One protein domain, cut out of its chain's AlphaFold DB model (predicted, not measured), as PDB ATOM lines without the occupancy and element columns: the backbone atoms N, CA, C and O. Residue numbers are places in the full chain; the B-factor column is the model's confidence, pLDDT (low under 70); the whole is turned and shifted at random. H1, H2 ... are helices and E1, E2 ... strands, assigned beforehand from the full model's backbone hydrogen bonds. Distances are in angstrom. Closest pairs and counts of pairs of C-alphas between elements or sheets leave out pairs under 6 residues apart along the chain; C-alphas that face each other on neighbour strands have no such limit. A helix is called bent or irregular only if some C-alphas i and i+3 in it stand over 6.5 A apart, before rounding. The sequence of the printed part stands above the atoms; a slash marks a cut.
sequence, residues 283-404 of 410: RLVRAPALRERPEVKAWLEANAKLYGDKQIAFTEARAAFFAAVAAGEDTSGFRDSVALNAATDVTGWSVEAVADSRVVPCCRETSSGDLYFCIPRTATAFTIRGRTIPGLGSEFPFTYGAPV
ATOM      1  N   ARG A 283     139.510 132.874 106.164       94.12
ATOM      2  CA  ARG A 283     139.546 134.138 105.428       94.12
ATOM      3  C   ARG A 283     140.887 134.298 104.734       94.12
ATOM      4  O   ARG A 283     141.919 133.902 105.275       94.12
ATOM      5  N   LEU A 284     140.857 134.891 103.543       93.94
ATOM      6  CA  LEU A 284     142.070 135.261 102.832       93.94
ATOM      7  C   LEU A 284     142.641 136.528 103.468       93.94
ATOM      8  O   LEU A 284     141.939 137.532 103.566       93.94
ATOM      9  N   VAL A 285     143.904 136.486 103.870       94.00
ATOM     10  CA  VAL A 285     144.645 137.661 104.334       94.00
ATOM     11  C   VAL A 285     145.840 137.898 103.432       94.00
ATOM     12  O   VAL A 285     146.478 136.949 102.971       94.00
ATOM     13  N   ARG A 286     146.134 139.173 103.184       93.81
ATOM     14  CA  ARG A 286     147.335 139.608 102.477       93.81
ATOM     15  C   ARG A 286     148.397 139.959 103.509       93.81
ATOM     16  O   ARG A 286     148.150 140.769 104.395       93.81
ATOM     17  N   ALA A 287     149.581 139.386 103.365       90.19
ATOM     18  CA  ALA A 287     150.778 139.881 104.014       90.19
ATOM     19  C   ALA A 287     151.515 140.821 103.046       90.19
ATOM     20  O   ALA A 287     151.658 140.471 101.868       90.19
ATOM     21  N   PRO A 288     151.979 141.998 103.511       82.44
ATOM     22  CA  PRO A 288     152.755 142.916 102.686       82.44
ATOM     23  C   PRO A 288     153.952 142.217 102.043       82.44
ATOM     24  O   PRO A 288     154.522 141.305 102.646       82.44
ATOM     25  N   ALA A 289     154.334 142.674 100.849       82.62
ATOM     26  CA  ALA A 289     155.398 142.095 100.042       82.62
ATOM     27  C   ALA A 289     156.721 141.935 100.812       82.62
ATOM     28  O   ALA A 289     157.560 142.836 100.856       82.62
ATOM     29  N   LEU A 290     156.925 140.752 101.402       87.00
ATOM     30  CA  LEU A 290     158.157 140.413 102.116       87.00
ATOM     31  C   LEU A 290     159.354 140.466 101.169       87.00
ATOM     32  O   LEU A 290     160.442 140.842 101.589       87.00
ATOM     33  N   ARG A 291     159.127 140.160  99.888       86.69
ATOM     34  CA  ARG A 291     160.125 140.208  98.818       86.69
ATOM     35  C   ARG A 291     160.774 141.580  98.654       86.69
ATOM     36  O   ARG A 291     161.910 141.646  98.204       86.69
ATOM     37  N   GLU A 292     160.101 142.665  99.035       88.56
ATOM     38  CA  GLU A 292     160.665 144.015  98.931       88.56
ATOM     39  C   GLU A 292     161.600 144.378 100.090       88.56
ATOM     40  O   GLU A 292     162.354 145.349  99.993       88.56
ATOM     41  N   ARG A 293     161.605 143.590 101.172       91.75
ATOM     42  CA  ARG A 293     162.475 143.845 102.321       91.75
ATOM     43  C   ARG A 293     163.934 143.528 101.961       91.75
ATOM     44  O   ARG A 293     164.189 142.446 101.425       91.75
ATOM     45  N   PRO A 294     164.899 144.415 102.270       94.62
ATOM     46  CA  PRO A 294     166.304 144.218 101.902       94.62
ATOM     47  C   PRO A 294     166.883 142.882 102.381       94.62
ATOM     48  O   PRO A 294     167.588 142.209 101.636       94.62
ATOM     49  N   GLU A 295     166.541 142.461 103.599       94.50
ATOM     50  CA  GLU A 295     167.008 141.201 104.176       94.50
ATOM     51  C   GLU A 295     166.439 139.964 103.461       94.50
ATOM     52  O   GLU A 295     167.135 138.958 103.320       94.50
ATOM     53  N   VAL A 296     165.208 140.048 102.947       92.56
ATOM     54  CA  VAL A 296     164.582 138.966 102.174       92.56
ATOM     55  C   VAL A 296     165.173 138.909 100.770       92.56
ATOM     56  O   VAL A 296     165.447 137.813 100.287       92.56
ATOM     57  N   LYS A 297     165.433 140.060 100.135       93.69
ATOM     58  CA  LYS A 297     166.135 140.122  98.841       93.69
ATOM     59  C   LYS A 297     167.516 139.484  98.926       93.69
ATOM     60  O   LYS A 297     167.796 138.559  98.172       93.69
ATOM     61  N   ALA A 298     168.324 139.903  99.901       94.12
ATOM     62  CA  ALA A 298     169.659 139.350 100.117       94.12
ATOM     63  C   ALA A 298     169.615 137.833 100.375       94.12
ATOM     64  O   ALA A 298     170.449 137.082  99.871       94.12
ATOM     65  N   TRP A 299     168.617 137.365 101.131       93.81
ATOM     66  CA  TRP A 299     168.420 135.938 101.350       93.81
ATOM     67  C   TRP A 299     168.028 135.191 100.067       93.81
ATOM     68  O   TRP A 299     168.596 134.133  99.805       93.81
ATOM     69  N   LEU A 300     167.108 135.723  99.254       92.25
ATOM     70  CA  LEU A 300     166.708 135.115  97.977       92.25
ATOM     71  C   LEU A 300     167.883 135.025  97.000       92.25
ATOM     72  O   LEU A 300     168.040 134.006  96.335       92.25
ATOM     73  N   GLU A 301     168.720 136.060  96.937       93.25
ATOM     74  CA  GLU A 301     169.935 136.077  96.116       93.25
ATOM     75  C   GLU A 301     170.940 135.018  96.586       93.25
ATOM     76  O   GLU A 301     171.403 134.202  95.787       93.25
ATOM     77  N   ALA A 302     171.213 134.954  97.895       92.31
ATOM     78  CA  ALA A 302     172.097 133.942  98.481       92.31
ATOM     79  C   ALA A 302     171.566 132.505  98.318       92.31
ATOM     80  O   ALA A 302     172.332 131.542  98.379       92.31
ATOM     81  N   ASN A 303     170.258 132.358  98.104       91.00
ATOM     82  CA  ASN A 303     169.567 131.082  97.978       91.00
ATOM     83  C   ASN A 303     168.927 130.908  96.592       91.00
ATOM     84  O   ASN A 303     167.913 130.229  96.455       91.00
ATOM     85  N   ALA A 304     169.539 131.448  95.533       91.25
ATOM     86  CA  ALA A 304     169.030 131.316  94.165       91.25
ATOM     87  C   ALA A 304     168.814 129.851  93.718       91.25
ATOM     88  O   ALA A 304     167.946 129.572  92.891       91.25
ATOM     89  N   LYS A 305     169.540 128.890  94.309       91.06
ATOM     90  CA  LYS A 305     169.342 127.447  94.071       91.06
ATOM     91  C   LYS A 305     167.921 126.958  94.399       91.06
ATOM     92  O   LYS A 305     167.447 126.018  93.767       91.06
ATOM     93  N   LEU A 306     167.214 127.639  95.307       88.56
ATOM     94  CA  LEU A 306     165.866 127.262  95.742       88.56
ATOM     95  C   LEU A 306     164.831 127.338  94.633       88.56
ATOM     96  O   LEU A 306     163.839 126.616  94.676       88.56
ATOM     97  N   TYR A 307     165.067 128.161  93.611       89.31
ATOM     98  CA  TYR A 307     164.241 128.151  92.407       89.31
ATOM     99  C   TYR A 307     164.315 126.791  91.703       89.31
ATOM    100  O   TYR A 307     163.283 126.238  91.322       89.31
ATOM    101  N   GLY A 308     165.524 126.233  91.574       90.75
ATOM    102  CA  GLY A 308     165.744 124.904  91.010       90.75
ATOM    103  C   GLY A 308     165.119 123.812  91.873       90.75
ATOM    104  O   GLY A 308     164.345 123.001  91.365       90.75
ATOM    105  N   ASP A 309     165.370 123.847  93.183       89.62
ATOM    106  CA  ASP A 309     164.854 122.843  94.121       89.62
ATOM    107  C   ASP A 309     163.318 122.831  94.162       89.62
ATOM    108  O   ASP A 309     162.693 121.770  94.075       89.62
ATOM    109  N   LYS A 310     162.689 124.013  94.192       91.12
ATOM    110  CA  LYS A 310     161.233 124.162  94.078       91.12
ATOM    111  C   LYS A 310     160.715 123.558  92.779       91.12
ATOM    112  O   LYS A 310     159.704 122.855  92.794       91.12
ATOM    113  N   GLN A 311     161.370 123.845  91.654       90.50
ATOM    114  CA  GLN A 311     160.926 123.372  90.347       90.50
ATOM    115  C   GLN A 311     161.021 121.846  90.229       90.50
ATOM    116  O   GLN A 311     160.117 121.224  89.664       90.50
ATOM    117  N   ILE A 312     162.069 121.240  90.793       90.88
ATOM    118  CA  ILE A 312     162.225 119.784  90.883       90.88
ATOM    119  C   ILE A 312     161.102 119.198  91.743       90.88
ATOM    120  O   ILE A 312     160.327 118.378  91.247       90.88
ATOM    121  N   ALA A 313     160.935 119.692  92.975       89.19
ATOM    122  CA  ALA A 313     159.911 119.213  93.903       89.19
ATOM    123  C   ALA A 313     158.494 119.328  93.314       89.19
ATOM    124  O   ALA A 313     157.678 118.412  93.434       89.19
ATOM    125  N   PHE A 314     158.201 120.437  92.631       89.44
ATOM    126  CA  PHE A 314     156.931 120.632  91.940       89.44
ATOM    127  C   PHE A 314     156.747 119.649  90.777       89.44
ATOM    128  O   PHE A 314     155.665 119.083  90.615       89.44
ATOM    129  N   THR A 315     157.786 119.421  89.970       89.44
ATOM    130  CA  THR A 315     157.726 118.508  88.818       89.44
ATOM    131  C   THR A 315     157.481 117.066  89.260       89.44
ATOM    132  O   THR A 315     156.620 116.391  88.690       89.44
ATOM    133  N   GLU A 316     158.170 116.617  90.310       90.50
ATOM    134  CA  GLU A 316     157.980 115.294  90.912       90.50
ATOM    135  C   GLU A 316     156.571 115.139  91.495       90.50
ATOM    136  O   GLU A 316     155.867 114.178  91.173       90.50
ATOM    137  N   ALA A 317     156.115 116.119  92.285       90.00
ATOM    138  CA  ALA A 317     154.772 116.112  92.859       90.00
ATOM    139  C   ALA A 317     153.686 116.092  91.772       90.00
ATOM    140  O   ALA A 317     152.695 115.372  91.893       90.00
ATOM    141  N   ARG A 318     153.886 116.840  90.680       88.75
ATOM    142  CA  ARG A 318     152.972 116.870  89.531       88.75
ATOM    143  C   ARG A 318     152.904 115.515  88.827       88.75
ATOM    144  O   ARG A 318     151.811 115.073  88.480       88.75
ATOM    145  N   ALA A 319     154.044 114.863  88.603       89.38
ATOM    146  CA  ALA A 319     154.084 113.537  87.990       89.38
ATOM    147  C   ALA A 319     153.361 112.498  88.864       89.38
ATOM    148  O   ALA A 319     152.517 111.753  88.363       89.38
ATOM    149  N   ALA A 320     153.625 112.510  90.173       89.44
ATOM    150  CA  ALA A 320     152.958 111.640  91.136       89.44
ATOM    151  C   ALA A 320     151.441 111.896  91.207       89.44
ATOM    152  O   ALA A 320     150.665 110.944  91.240       89.44
ATOM    153  N   PHE A 321     151.005 113.159  91.143       88.56
ATOM    154  CA  PHE A 321     149.584 113.507  91.090       88.56
ATOM    155  C   PHE A 321     148.899 112.890  89.870       88.56
ATOM    156  O   PHE A 321     147.882 112.219  90.013       88.56
ATOM    157  N   PHE A 322     149.456 113.063  88.669       85.62
ATOM    158  CA  PHE A 322     148.850 112.487  87.466       85.62
ATOM    159  C   PHE A 322     148.840 110.955  87.477       85.62
ATOM    160  O   PHE A 322     147.894 110.360  86.962       85.62
ATOM    161  N   ALA A 323     149.845 110.319  88.084       87.94
ATOM    162  CA  ALA A 323     149.846 108.875  88.288       87.94
ATOM    163  C   ALA A 323     148.705 108.432  89.224       87.94
ATOM    164  O   ALA A 323     147.947 107.536  88.856       87.94
ATOM    165  N   ALA A 324     148.526 109.102  90.370       87.81
ATOM    166  CA  ALA A 324     147.435 108.831  91.312       87.81
ATOM    167  C   ALA A 324     146.056 109.015  90.656       87.81
ATOM    168  O   ALA A 324     145.173 108.169  90.781       87.81
ATOM    169  N   VAL A 325     145.892 110.081  89.871       84.69
ATOM    170  CA  VAL A 325     144.679 110.340  89.084       84.69
ATOM    171  C   VAL A 325     144.396 109.212  88.093       84.69
ATOM    172  O   VAL A 325     143.268 108.732  88.020       84.69
ATOM    173  N   ALA A 326     145.405 108.779  87.334       84.62
ATOM    174  CA  ALA A 326     145.258 107.691  86.369       84.62
ATOM    175  C   ALA A 326     144.937 106.346  87.046       84.62
ATOM    176  O   ALA A 326     144.240 105.518  86.461       84.62
ATOM    177  N   ALA A 327     145.414 106.147  88.276       88.94
ATOM    178  CA  ALA A 327     145.123 104.982  89.105       88.94
ATOM    179  C   ALA A 327     143.767 105.060  89.839       88.94
ATOM    180  O   ALA A 327     143.330 104.062  90.408       88.94
ATOM    181  N   GLY A 328     143.086 106.214  89.820       87.50
ATOM    182  CA  GLY A 328     141.850 106.435  90.576       87.50
ATOM    183  C   GLY A 328     142.058 106.510  92.095       87.50
ATOM    184  O   GLY A 328     141.153 106.169  92.855       87.50
ATOM    185  N   GLU A 329     143.249 106.912  92.537       90.62
ATOM    186  CA  GLU A 329     143.616 107.033  93.950       90.62
ATOM    187  C   GLU A 329     143.150 108.365  94.563       90.62
ATOM    188  O   GLU A 329     142.815 109.322  93.858       90.62
ATOM    189  N   ASP A 330     143.145 108.442  95.900       86.19
ATOM    190  CA  ASP A 330     142.878 109.701  96.597       86.19
ATOM    191  C   ASP A 330     143.982 110.726  96.298       86.19
ATOM    192  O   ASP A 330     145.171 110.488  96.514       86.19
ATOM    193  N   THR A 331     143.572 111.899  95.819       85.06
ATOM    194  CA  THR A 331     144.479 112.986  95.444       85.06
ATOM    195  C   THR A 331     144.567 114.094  96.491       85.06
ATOM    196  O   THR A 331     145.293 115.068  96.286       85.06
ATOM    197  N   SER A 332     143.868 113.962  97.622       81.12
ATOM    198  CA  SER A 332     143.794 114.984  98.674       81.12
ATOM    199  C   SER A 332     145.162 115.446  99.190       81.12
ATOM    200  O   SER A 332     145.373 116.638  99.431       81.12
ATOM    201  N   GLY A 333     146.131 114.528  99.256       84.88
ATOM    202  CA  GLY A 333     147.512 114.807  99.655       84.88
ATOM    203  C   GLY A 333     148.306 115.692  98.684       84.88
ATOM    204  O   GLY A 333     149.334 116.244  99.074       84.88
ATOM    205  N   PHE A 334     147.843 115.884  97.442       86.88
ATOM    206  CA  PHE A 334     148.541 116.703  96.441       86.88
ATOM    207  C   PHE A 334     148.168 118.187  96.483       86.88
ATOM    208  O   PHE A 334     148.765 118.992  95.763       86.88
ATOM    209  N   ARG A 335     147.216 118.578  97.343       86.88
ATOM    210  CA  ARG A 335     146.824 119.983  97.522       86.88
ATOM    211  C   ARG A 335     148.044 120.865  97.797       86.88
ATOM    212  O   ARG A 335     148.276 121.840  97.088       86.88
ATOM    213  N   ASP A 336     148.844 120.497  98.792       84.44
ATOM    214  CA  ASP A 336     149.943 121.344  99.264       84.44
ATOM    215  C   ASP A 336     151.213 121.182  98.414       84.44
ATOM    216  O   ASP A 336     152.006 122.114  98.323       84.44
ATOM    217  N   SER A 337     151.416 120.020  97.784       84.75
ATOM    218  CA  SER A 337     152.621 119.727  96.992       84.75
ATOM    219  C   SER A 337     152.519 120.161  95.527       84.75
ATOM    220  O   SER A 337     153.539 120.508  94.931       84.75
ATOM    221  N   VAL A 338     151.310 120.192  94.956       85.19
ATOM    222  CA  VAL A 338     151.070 120.585  93.559       85.19
ATOM    223  C   VAL A 338     150.316 121.902  93.492       85.19
ATOM    224  O   VAL A 338     150.829 122.868  92.937       85.19
ATOM    225  N   ALA A 339     149.107 121.961  94.052       84.94
ATOM    226  CA  ALA A 339     148.203 123.078  93.800       84.94
ATOM    227  C   ALA A 339     148.732 124.396  94.384       84.94
ATOM    228  O   ALA A 339     148.803 125.399  93.677       84.94
ATOM    229  N   LEU A 340     149.144 124.383  95.654       87.31
ATOM    230  CA  LEU A 340     149.660 125.585  96.314       87.31
ATOM    231  C   LEU A 340     151.048 125.970  95.802       87.31
ATOM    232  O   LEU A 340     151.279 127.135  95.503       87.31
ATOM    233  N   ASN A 341     151.933 124.991  95.592       86.88
ATOM    234  CA  ASN A 341     153.273 125.248  95.056       86.88
ATOM    235  C   ASN A 341     153.251 125.819  93.625       86.88
ATOM    236  O   ASN A 341     154.143 126.586  93.265       86.88
ATOM    237  N   ALA A 342     152.241 125.476  92.814       85.94
ATOM    238  CA  ALA A 342     152.033 126.083  91.497       85.94
ATOM    239  C   ALA A 342     151.612 127.560  91.579       85.94
ATOM    240  O   ALA A 342     151.825 128.310  90.630       85.94
ATOM    241  N   ALA A 343     150.985 127.965  92.688       87.75
ATOM    242  CA  ALA A 343     150.423 129.299  92.887       87.75
ATOM    243  C   ALA A 343     151.378 130.273  93.601       87.75
ATOM    244  O   ALA A 343     151.028 131.441  93.794       87.75
ATOM    245  N   THR A 344     152.559 129.814  94.014       92.69
ATOM    246  CA  THR A 344     153.553 130.614  94.739       92.69
ATOM    247  C   THR A 344     154.870 130.681  93.980       92.69
ATOM    248  O   THR A 344     155.201 129.766  93.224       92.69
ATOM    249  N   ASP A 345     155.667 131.726  94.206       93.06
ATOM    250  CA  ASP A 345     157.077 131.740  93.816       93.06
ATOM    251  C   ASP A 345     157.928 131.105  94.941       93.06
ATOM    252  O   ASP A 345     157.401 130.395  95.805       93.06
ATOM    253  N   VAL A 346     159.250 131.283  94.911       92.38
ATOM    254  CA  VAL A 346     160.159 130.781  95.952       92.38
ATOM    255  C   VAL A 346     159.838 131.372  97.316       92.38
ATOM    256  O   VAL A 346     159.827 130.631  98.292       92.38
ATOM    257  N   THR A 347     159.508 132.664  97.413       94.00
ATOM    258  CA  THR A 347     159.206 133.268  98.717       94.00
ATOM    259  C   THR A 347     157.990 132.612  99.359       94.00
ATOM    260  O   THR A 347     158.084 132.160 100.496       94.00
ATOM    261  N   GLY A 348     156.873 132.491  98.639       94.38
ATOM    262  CA  GLY A 348     155.666 131.829  99.124       94.38
ATOM    263  C   GLY A 348     155.859 130.335  99.385       94.38
ATOM    264  O   GLY A 348     155.284 129.809 100.333       94.38
ATOM    265  N   TRP A 349     156.707 129.658  98.606       93.75
ATOM    266  CA  TRP A 349     157.053 128.251  98.835       93.75
ATOM    267  C   TRP A 349     157.842 128.032 100.135       93.75
ATOM    268  O   TRP A 349     157.600 127.055 100.851       93.75
ATOM    269  N   SER A 350     158.752 128.955 100.455       93.75
ATOM    270  CA  SER A 350     159.657 128.870 101.605       93.75
ATOM    271  C   SER A 350     159.050 129.344 102.927       93.75
ATOM    272  O   SER A 350     159.714 129.234 103.961       93.75
ATOM    273  N   VAL A 351     157.817 129.859 102.938       95.12
ATOM    274  CA  VAL A 351     157.186 130.400 104.150       95.12
ATOM    275  C   VAL A 351     155.826 129.783 104.452       95.12
ATOM    276  O   VAL A 351     155.094 129.310 103.584       95.12
ATOM    277  N   GLU A 352     155.466 129.836 105.726       95.94
ATOM    278  CA  GLU A 352     154.168 129.434 106.253       95.94
ATOM    279  C   GLU A 352     153.673 130.467 107.270       95.94
ATOM    280  O   GLU A 352     154.466 131.122 107.953       95.94
ATOM    281  N   ALA A 353     152.356 130.612 107.375       96.06
ATOM    282  CA  ALA A 353     151.711 131.385 108.422       96.06
ATOM    283  C   ALA A 353     151.339 130.477 109.598       96.06
ATOM    284  O   ALA A 353     150.882 129.351 109.419       96.06
ATOM    285  N   VAL A 354     151.485 130.992 110.813       96.56
ATOM    286  CA  VAL A 354     151.028 130.365 112.051       96.56
ATOM    287  C   VAL A 354     149.942 131.245 112.659       96.56
ATOM    288  O   VAL A 354     150.208 132.390 113.022       96.56
ATOM    289  N   ALA A 355     148.725 130.714 112.760       95.88
ATOM    290  CA  ALA A 355     147.544 131.411 113.272       95.88
ATOM    291  C   ALA A 355     146.691 130.439 114.101       95.88
ATOM    292  O   ALA A 355     146.396 129.343 113.629       95.88
ATOM    293  N   ASP A 356     146.315 130.806 115.332       93.44
ATOM    294  CA  ASP A 356     145.543 129.954 116.259       93.44
ATOM    295  C   ASP A 356     146.094 128.513 116.374       93.44
ATOM    296  O   ASP A 356     145.368 127.528 116.234       93.44
ATOM    297  N   SER A 357     147.416 128.381 116.557       93.31
ATOM    298  CA  SER A 357     148.145 127.095 116.607       93.31
ATOM    299  C   SER A 357     148.072 126.243 115.332       93.31
ATOM    300  O   SER A 357     148.500 125.088 115.338       93.31
ATOM    301  N   ARG A 358     147.575 126.794 114.223       94.06
ATOM    302  CA  ARG A 358     147.556 126.137 112.914       94.06
ATOM    303  C   ARG A 358     148.667 126.671 112.036       94.06
ATOM    304  O   ARG A 358     148.894 127.875 111.983       94.06
ATOM    305  N   VAL A 359     149.311 125.758 111.321       94.62
ATOM    306  CA  VAL A 359     150.257 126.076 110.255       94.62
ATOM    307  C   VAL A 359     149.491 126.100 108.938       94.62
ATOM    308  O   VAL A 359     148.800 125.140 108.600       94.62
ATOM    309  N   VAL A 360     149.596 127.208 108.217       93.94
ATOM    310  CA  VAL A 360     148.911 127.451 106.953       93.94
ATOM    311  C   VAL A 360     149.960 127.797 105.894       93.94
ATOM    312  O   VAL A 360     150.675 128.787 106.056       93.94
ATOM    313  N   PRO A 361     150.069 127.026 104.801       94.69
ATOM    314  CA  PRO A 361     150.964 127.374 103.701       94.69
ATOM    315  C   PRO A 361     150.518 128.665 103.000       94.69
ATOM    316  O   PRO A 361     149.331 129.010 102.994       94.69
ATOM    317  N   CYS A 362     151.462 129.363 102.367       94.88
ATOM    318  CA  CYS A 362     151.119 130.430 101.430       94.88
ATOM    319  C   CYS A 362     150.276 129.840 100.295       94.88
ATOM    320  O   CYS A 362     150.652 128.834  99.692       94.88
ATOM    321  N   CYS A 363     149.115 130.431 100.022       94.75
ATOM    322  CA  CYS A 363     148.205 129.919  99.003       94.75
ATOM    323  C   CYS A 363     148.311 130.665  97.672       94.75
ATOM    324  O   CYS A 363     147.793 130.184  96.665       94.75
ATOM    325  N   ARG A 364     148.948 131.841  97.668       93.50
ATOM    326  CA  ARG A 364     149.252 132.603  96.457       93.50
ATOM    327  C   ARG A 364     150.360 133.613  96.714       93.50
ATOM    328  O   ARG A 364     150.346 134.299  97.732       93.50
ATOM    329  N   GLU A 365     151.234 133.767  95.733       93.62
ATOM    330  CA  GLU A 365     152.163 134.890  95.634       93.62
ATOM    331  C   GLU A 365     151.872 135.682  94.357       93.62
ATOM    332  O   GLU A 365     151.561 135.108  93.312       93.62
ATOM    333  N   THR A 366     151.897 137.011  94.434       92.50
ATOM    334  CA  THR A 366     151.784 137.875  93.249       92.50
ATOM    335  C   THR A 366     153.156 138.170  92.655       92.50
ATOM    336  O   THR A 366     154.183 138.012  93.306       92.50
ATOM    337  N   SER A 367     153.190 138.699  91.431       88.31
ATOM    338  CA  SER A 367     154.428 139.195  90.815       88.31
ATOM    339  C   SER A 367     155.088 140.339  91.597       88.31
ATOM    340  O   SER A 367     156.300 140.499  91.518       88.31
ATOM    341  N   SER A 368     154.315 141.106  92.377       87.88
ATOM    342  CA  SER A 368     154.815 142.114  93.326       87.88
ATOM    343  C   SER A 368     155.391 141.518  94.619       87.88
ATOM    344  O   SER A 368     155.867 142.261  95.471       87.88
ATOM    345  N   GLY A 369     155.322 140.196  94.803       89.50
ATOM    346  CA  GLY A 369     155.770 139.509  96.013       89.50
ATOM    347  C   GLY A 369     154.796 139.591  97.191       89.50
ATOM    348  O   GLY A 369     155.188 139.265  98.313       89.50
ATOM    349  N   ASP A 370     153.547 140.025  96.977       91.19
ATOM    350  CA  ASP A 370     152.514 139.960  98.012       91.19
ATOM    351  C   ASP A 370     152.125 138.508  98.262       91.19
ATOM    352  O   ASP A 370     151.831 137.755  97.329       91.19
ATOM    353  N   LEU A 371     152.078 138.136  99.538       94.00
ATOM    354  CA  LEU A 371     151.765 136.780  99.962       94.00
ATOM    355  C   LEU A 371     150.342 136.722 100.493       94.00
ATOM    356  O   LEU A 371     149.907 137.598 101.243       94.00
ATOM    357  N   TYR A 372     149.624 135.668 100.136       94.94
ATOM    358  CA  TYR A 372     148.261 135.444 100.589       94.94
ATOM    359  C   TYR A 372     148.178 134.139 101.370       94.94
ATOM    360  O   TYR A 372     148.698 133.107 100.940       94.94
ATOM    361  N   PHE A 373     147.475 134.179 102.497       95.12
ATOM    362  CA  PHE A 373     147.254 133.030 103.370       95.12
ATOM    363  C   PHE A 373     145.762 132.889 103.667       95.12
ATOM    364  O   PHE A 373     145.069 133.884 103.877       95.12
ATOM    365  N   CYS A 374     145.260 131.656 103.717       95.19
ATOM    366  CA  CYS A 374     143.917 131.371 104.222       95.19
ATOM    367  C   CYS A 374     144.005 130.996 105.701       95.19
ATOM    368  O   CYS A 374     144.297 129.850 106.030       95.19
ATOM    369  N   ILE A 375     143.788 131.956 106.594       95.50
ATOM    370  CA  ILE A 375     143.884 131.745 108.047       95.50
ATOM    371  C   ILE A 375     142.492 131.552 108.672       95.50
ATOM    372  O   ILE A 375     141.495 131.953 108.063       95.50
ATOM    373  N   PRO A 376     142.385 130.968 109.882       95.88
ATOM    374  CA  PRO A 376     141.115 130.889 110.600       95.88
ATOM    375  C   PRO A 376     140.458 132.266 110.768       95.88
ATOM    376  O   PRO A 376     141.133 133.248 111.077       95.88
ATOM    377  N   ARG A 377     139.130 132.348 110.612       94.38
ATOM    378  CA  ARG A 377     138.370 133.601 110.815       94.38
ATOM    379  C   ARG A 377     138.515 134.170 112.228       94.38
ATOM    380  O   ARG A 377     138.411 135.379 112.399       94.38
ATOM    381  N   THR A 378     138.759 133.306 113.211       94.50
ATOM    382  CA  THR A 378     138.959 133.653 114.624       94.50
ATOM    383  C   THR A 378     140.305 134.314 114.906       94.50
ATOM    384  O   THR A 378     140.422 135.035 115.893       94.50
ATOM    385  N   ALA A 379     141.304 134.107 114.044       95.44
ATOM    386  CA  ALA A 379     142.665 134.560 114.290       95.44
ATOM    387  C   ALA A 379     142.770 136.072 114.086       95.44
ATOM    388  O   ALA A 379     142.570 136.551 112.976       95.44
ATOM    389  N   THR A 380     143.119 136.834 115.120       94.56
ATOM    390  CA  THR A 380     143.288 138.301 115.047       94.56
ATOM    391  C   THR A 380     144.692 138.733 114.620       94.56
ATOM    392  O   THR A 380     144.898 139.869 114.198       94.56
ATOM    393  N   ALA A 381     145.659 137.824 114.698       94.44
ATOM    394  CA  ALA A 381     147.033 138.014 114.262       94.44
ATOM    395  C   ALA A 381     147.586 136.689 113.730       94.44
ATOM    396  O   ALA A 381     147.072 135.611 114.043       94.44
ATOM    397  N   PHE A 382     148.650 136.770 112.942       96.06
ATOM    398  CA  PHE A 382     149.394 135.602 112.492       96.06
ATOM    399  C   PHE A 382     150.884 135.914 112.397       96.06
ATOM    400  O   PHE A 382     151.298 137.071 112.288       96.06
ATOM    401  N   THR A 383     151.691 134.861 112.432       96.25
ATOM    402  CA  THR A 383     153.143 134.956 112.300       96.25
ATOM    403  C   THR A 383     153.590 134.213 111.057       96.25
ATOM    404  O   THR A 383     153.310 133.028 110.917       96.25
ATOM    405  N   ILE A 384     154.313 134.885 110.173       96.06
ATOM    406  CA  ILE A 384     154.981 134.270 109.030       96.06
ATOM    407  C   ILE A 384     156.356 133.802 109.485       96.06
ATOM    408  O   ILE A 384     157.091 134.557 110.122       96.06
ATOM    409  N   ARG A 385     156.710 132.567 109.151       95.38
ATOM    410  CA  ARG A 385     158.026 131.988 109.429       95.38
ATOM    411  C   ARG A 385     158.469 131.097 108.278       95.38
ATOM    412  O   ARG A 385     157.680 130.799 107.380       95.38
ATOM    413  N   GLY A 386     159.715 130.639 108.332       94.56
ATOM    414  CA  GLY A 386     160.203 129.645 107.391       94.56
ATOM    415  C   GLY A 386     159.477 128.313 107.498       94.56
ATOM    416  O   GLY A 386     159.250 127.787 108.591       94.56
ATOM    417  N   ARG A 387     159.113 127.773 106.337       92.69
ATOM    418  CA  ARG A 387     158.583 126.424 106.198       92.69
ATOM    419  C   ARG A 387     159.720 125.429 106.375       92.69
ATOM    420  O   ARG A 387     160.810 125.609 105.838       92.69
ATOM    421  N   THR A 388     159.450 124.344 107.093       89.25
ATOM    422  CA  THR A 388     160.365 123.198 107.110       89.25
ATOM    423  C   THR A 388     160.092 122.336 105.886       89.25
ATOM    424  O   THR A 388     159.036 121.707 105.789       89.25
ATOM    425  N   ILE A 389     161.036 122.310 104.949       83.00
ATOM    426  CA  ILE A 389     160.946 121.492 103.742       83.00
ATOM    427  C   ILE A 389     161.710 120.185 104.004       83.00
ATOM    428  O   ILE A 389     162.888 120.230 104.376       83.00
ATOM    429  N   PRO A 390     161.072 119.007 103.862       78.75
ATOM    430  CA  PRO A 390     161.750 117.729 104.056       78.75
ATOM    431  C   PRO A 390     163.017 117.627 103.196       78.75
ATOM    432  O   PRO A 390     162.975 117.874 101.997       78.75
ATOM    433  N   GLY A 391     164.148 117.278 103.815       80.50
ATOM    434  CA  GLY A 391     165.445 117.152 103.137       80.50
ATOM    435  C   GLY A 391     166.229 118.458 102.968       80.50
ATOM    436  O   GLY A 391     167.452 118.399 102.901       80.50
ATOM    437  N   LEU A 392     165.560 119.616 102.975       74.19
ATOM    438  CA  LEU A 392     166.191 120.937 102.835       74.19
ATOM    439  C   LEU A 392     166.319 121.678 104.181       74.19
ATOM    440  O   LEU A 392     167.237 122.468 104.381       74.19
ATOM    441  N   GLY A 393     165.451 121.373 105.152       75.19
ATOM    442  CA  GLY A 393     165.399 122.064 106.443       75.19
ATOM    443  C   GLY A 393     164.536 123.330 106.398       75.19
ATOM    444  O   GLY A 393     163.685 123.480 105.524       75.19
ATOM    445  N   SER A 394     164.695 124.210 107.391       70.56
ATOM    446  CA  SER A 394     164.064 125.538 107.386       70.56
ATOM    447  C   SER A 394     165.029 126.534 106.764       70.56
ATOM    448  O   SER A 394     166.000 126.930 107.404       70.56
ATOM    449  N   GLU A 395     164.767 126.936 105.528       77.56
ATOM    450  CA  GLU A 395     165.709 127.776 104.783       77.56
ATOM    451  C   GLU A 395     165.469 129.264 104.998       77.56
ATOM    452  O   GLU A 395     166.413 130.045 104.939       77.56
ATOM    453  N   PHE A 396     164.234 129.664 105.302       88.94
ATOM    454  CA  PHE A 396     163.889 131.058 105.539       88.94
ATOM    455  C   PHE A 396     164.099 131.424 107.020       88.94
ATOM    456  O   PHE A 396     163.386 130.906 107.886       88.94
ATOM    457  N   PRO A 397     165.067 132.300 107.349       90.44
ATOM    458  CA  PRO A 397     165.515 132.513 108.727       90.44
ATOM    459  C   PRO A 397     164.678 133.549 109.486       90.44
ATOM    460  O   PRO A 397     164.910 133.787 110.670       90.44
ATOM    461  N   PHE A 398     163.734 134.204 108.812       92.75
ATOM    462  CA  PHE A 398     163.017 135.342 109.367       92.75
ATOM    463  C   PHE A 398     161.657 134.942 109.932       92.75
ATOM    464  O   PHE A 398     160.995 134.016 109.459       92.75
ATOM    465  N   THR A 399     161.235 135.681 110.954       94.06
ATOM    466  CA  THR A 399     159.900 135.584 111.547       94.06
ATOM    467  C   THR A 399     159.260 136.966 111.527       94.06
ATOM    468  O   THR A 399     159.863 137.934 111.988       94.06
ATOM    469  N   TYR A 400     158.041 137.062 111.005       92.56
ATOM    470  CA  TYR A 400     157.316 138.319 110.852       92.56
ATOM    471  C   TYR A 400     155.918 138.201 111.449       92.56
ATOM    472  O   TYR A 400     155.117 137.388 111.000       92.56
ATOM    473  N   GLY A 401     155.609 139.022 112.449       91.62
ATOM    474  CA  GLY A 401     154.239 139.180 112.929       91.62
ATOM    475  C   GLY A 401     153.461 140.118 112.011       91.62
ATOM    476  O   GLY A 401     153.975 141.175 111.639       91.62
ATOM    477  N   ALA A 402     152.233 139.748 111.667       85.12
ATOM    478  CA  ALA A 402     151.299 140.611 110.960       85.12
ATOM    479  C   ALA A 402     149.974 140.662 111.739       85.12
ATOM    480  O   ALA A 402     149.420 139.607 112.081       85.12
ATOM    481  N   PRO A 403     149.447 141.863 112.047       85.69
ATOM    482  CA  PRO A 403     148.060 141.959 112.463       85.69
ATOM    483  C   PRO A 403     147.188 141.484 111.302       85.69
ATOM    484  O   PRO A 403     147.512 141.704 110.134       85.69
ATOM    485  N   VAL A 404     146.078 140.823 111.612       86.00
ATOM    486  CA  VAL A 404     145.033 140.692 110.608       86.00
ATOM    487  C   VAL A 404     144.293 142.008 110.639       86.00
ATOM    488  O   VAL A 404     143.671 142.310 111.659       86.00
TER     489      VAL A 404
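This is residues 283 to 404 of the 410 residues of an uncharacterized protein of Alienimonas californiensis (UniProt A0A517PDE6). One sheet of six strands is curled like part of a barrel and left open between its edge strands E1 and E6, with the short helix H4 at one end, on E3. The long helix H2 runs past H4 and away from the sheet, and H3 folds back beside it to pack on E3; H1 leads into H2. The printed part has 122 residues, with four named helices and six named strands in the order E1 H1 H2 H3 H4 E2 E3 E4 E5 E6, class mixed, helices and strands. The sheet order is E1 E4 E3 E2 E5 E6, antiparallel throughout. The whole is compact, with a radius of gyration of the C-alphas of 14.8 A and spans of 44 by 37 by 25 A.

E1, residues 283 to 287, begins at C-alpha 283 (139.546, 134.138, 105.428). H1 is residues 294 to 302. H2, residues 305 to 327, is 33.4 A long and begins at C-alpha 305 (169.342, 127.447, 94.071). H3, residues 332 to 342, spans 15.6 A and is irregular, but only just: C-alphas 333 and 336 are 7.0 A apart. H4 is residues 346 to 350, and E2 is 351 to 355. E3, residues 358 to 365, spans 19.9 A; E4, 371 to 376, 16.2 A; E5, 381 to 386, 17.0 A. E6, residues 400 to 403, ends at C-alpha 403 (148.060, 141.959, 112.463).

The sheet is a folded sheet, bent back on itself: E1 and E4 face E2, E5 and E6, with E3 as the hinge. E2, E3 and E4 form a meander, each strand the antiparallel neighbour of the one before; with E5, the neighbour of E2, they form a Greek key. Pairs within hydrogen-bond range include N 285 and O 373 at 2.9 A for E1 and E4, N 363 and O 372 at 2.9 A for E4 and E3, N 353 and O 360 at 2.8 A for E3 and E2, N 354 and O 383 at 2.7 A for E2 and E5, and N 384 and O 400 at 2.8 A for E5 and E6. H4 is on the sheet at a height over the sheet of 6.0 A, over none of its strands. H3 is on the sheet too; its closest C-alphas to E3 are Leu 340 and Cys 363, 5.3 A. H2 and H3, a helical hairpin, touch at a steep tilt of 38 degrees, opposite ways, closest at the C-alphas of Arg 318 and Val 338, 5.8 A; H2 does so with residues 313 to 321 alone. H2 touches H4 with residues 306 to 310 alone, closest at the C-alphas of Tyr 307 and Val 346, 6.0 A. H1 is not on the sheet and is close to H4 but not clearly touching, the C-alphas of Leu 300 and Thr 347 being 7.8 A apart. Every O i to N i+4 pair is within hydrogen-bond range in H1, H2 and H4; in H3 3 of 7 are, and 2 of 8 O i to N i+3 pairs.

The C-alphas farthest apart, of Pro 294 and Gly 328, are 46.4 A apart. The printed part has no cut. The link from E5 to E6, 13 residues, is long. The mean pLDDT of the printed part is 90.2, and no printed residue is under 70.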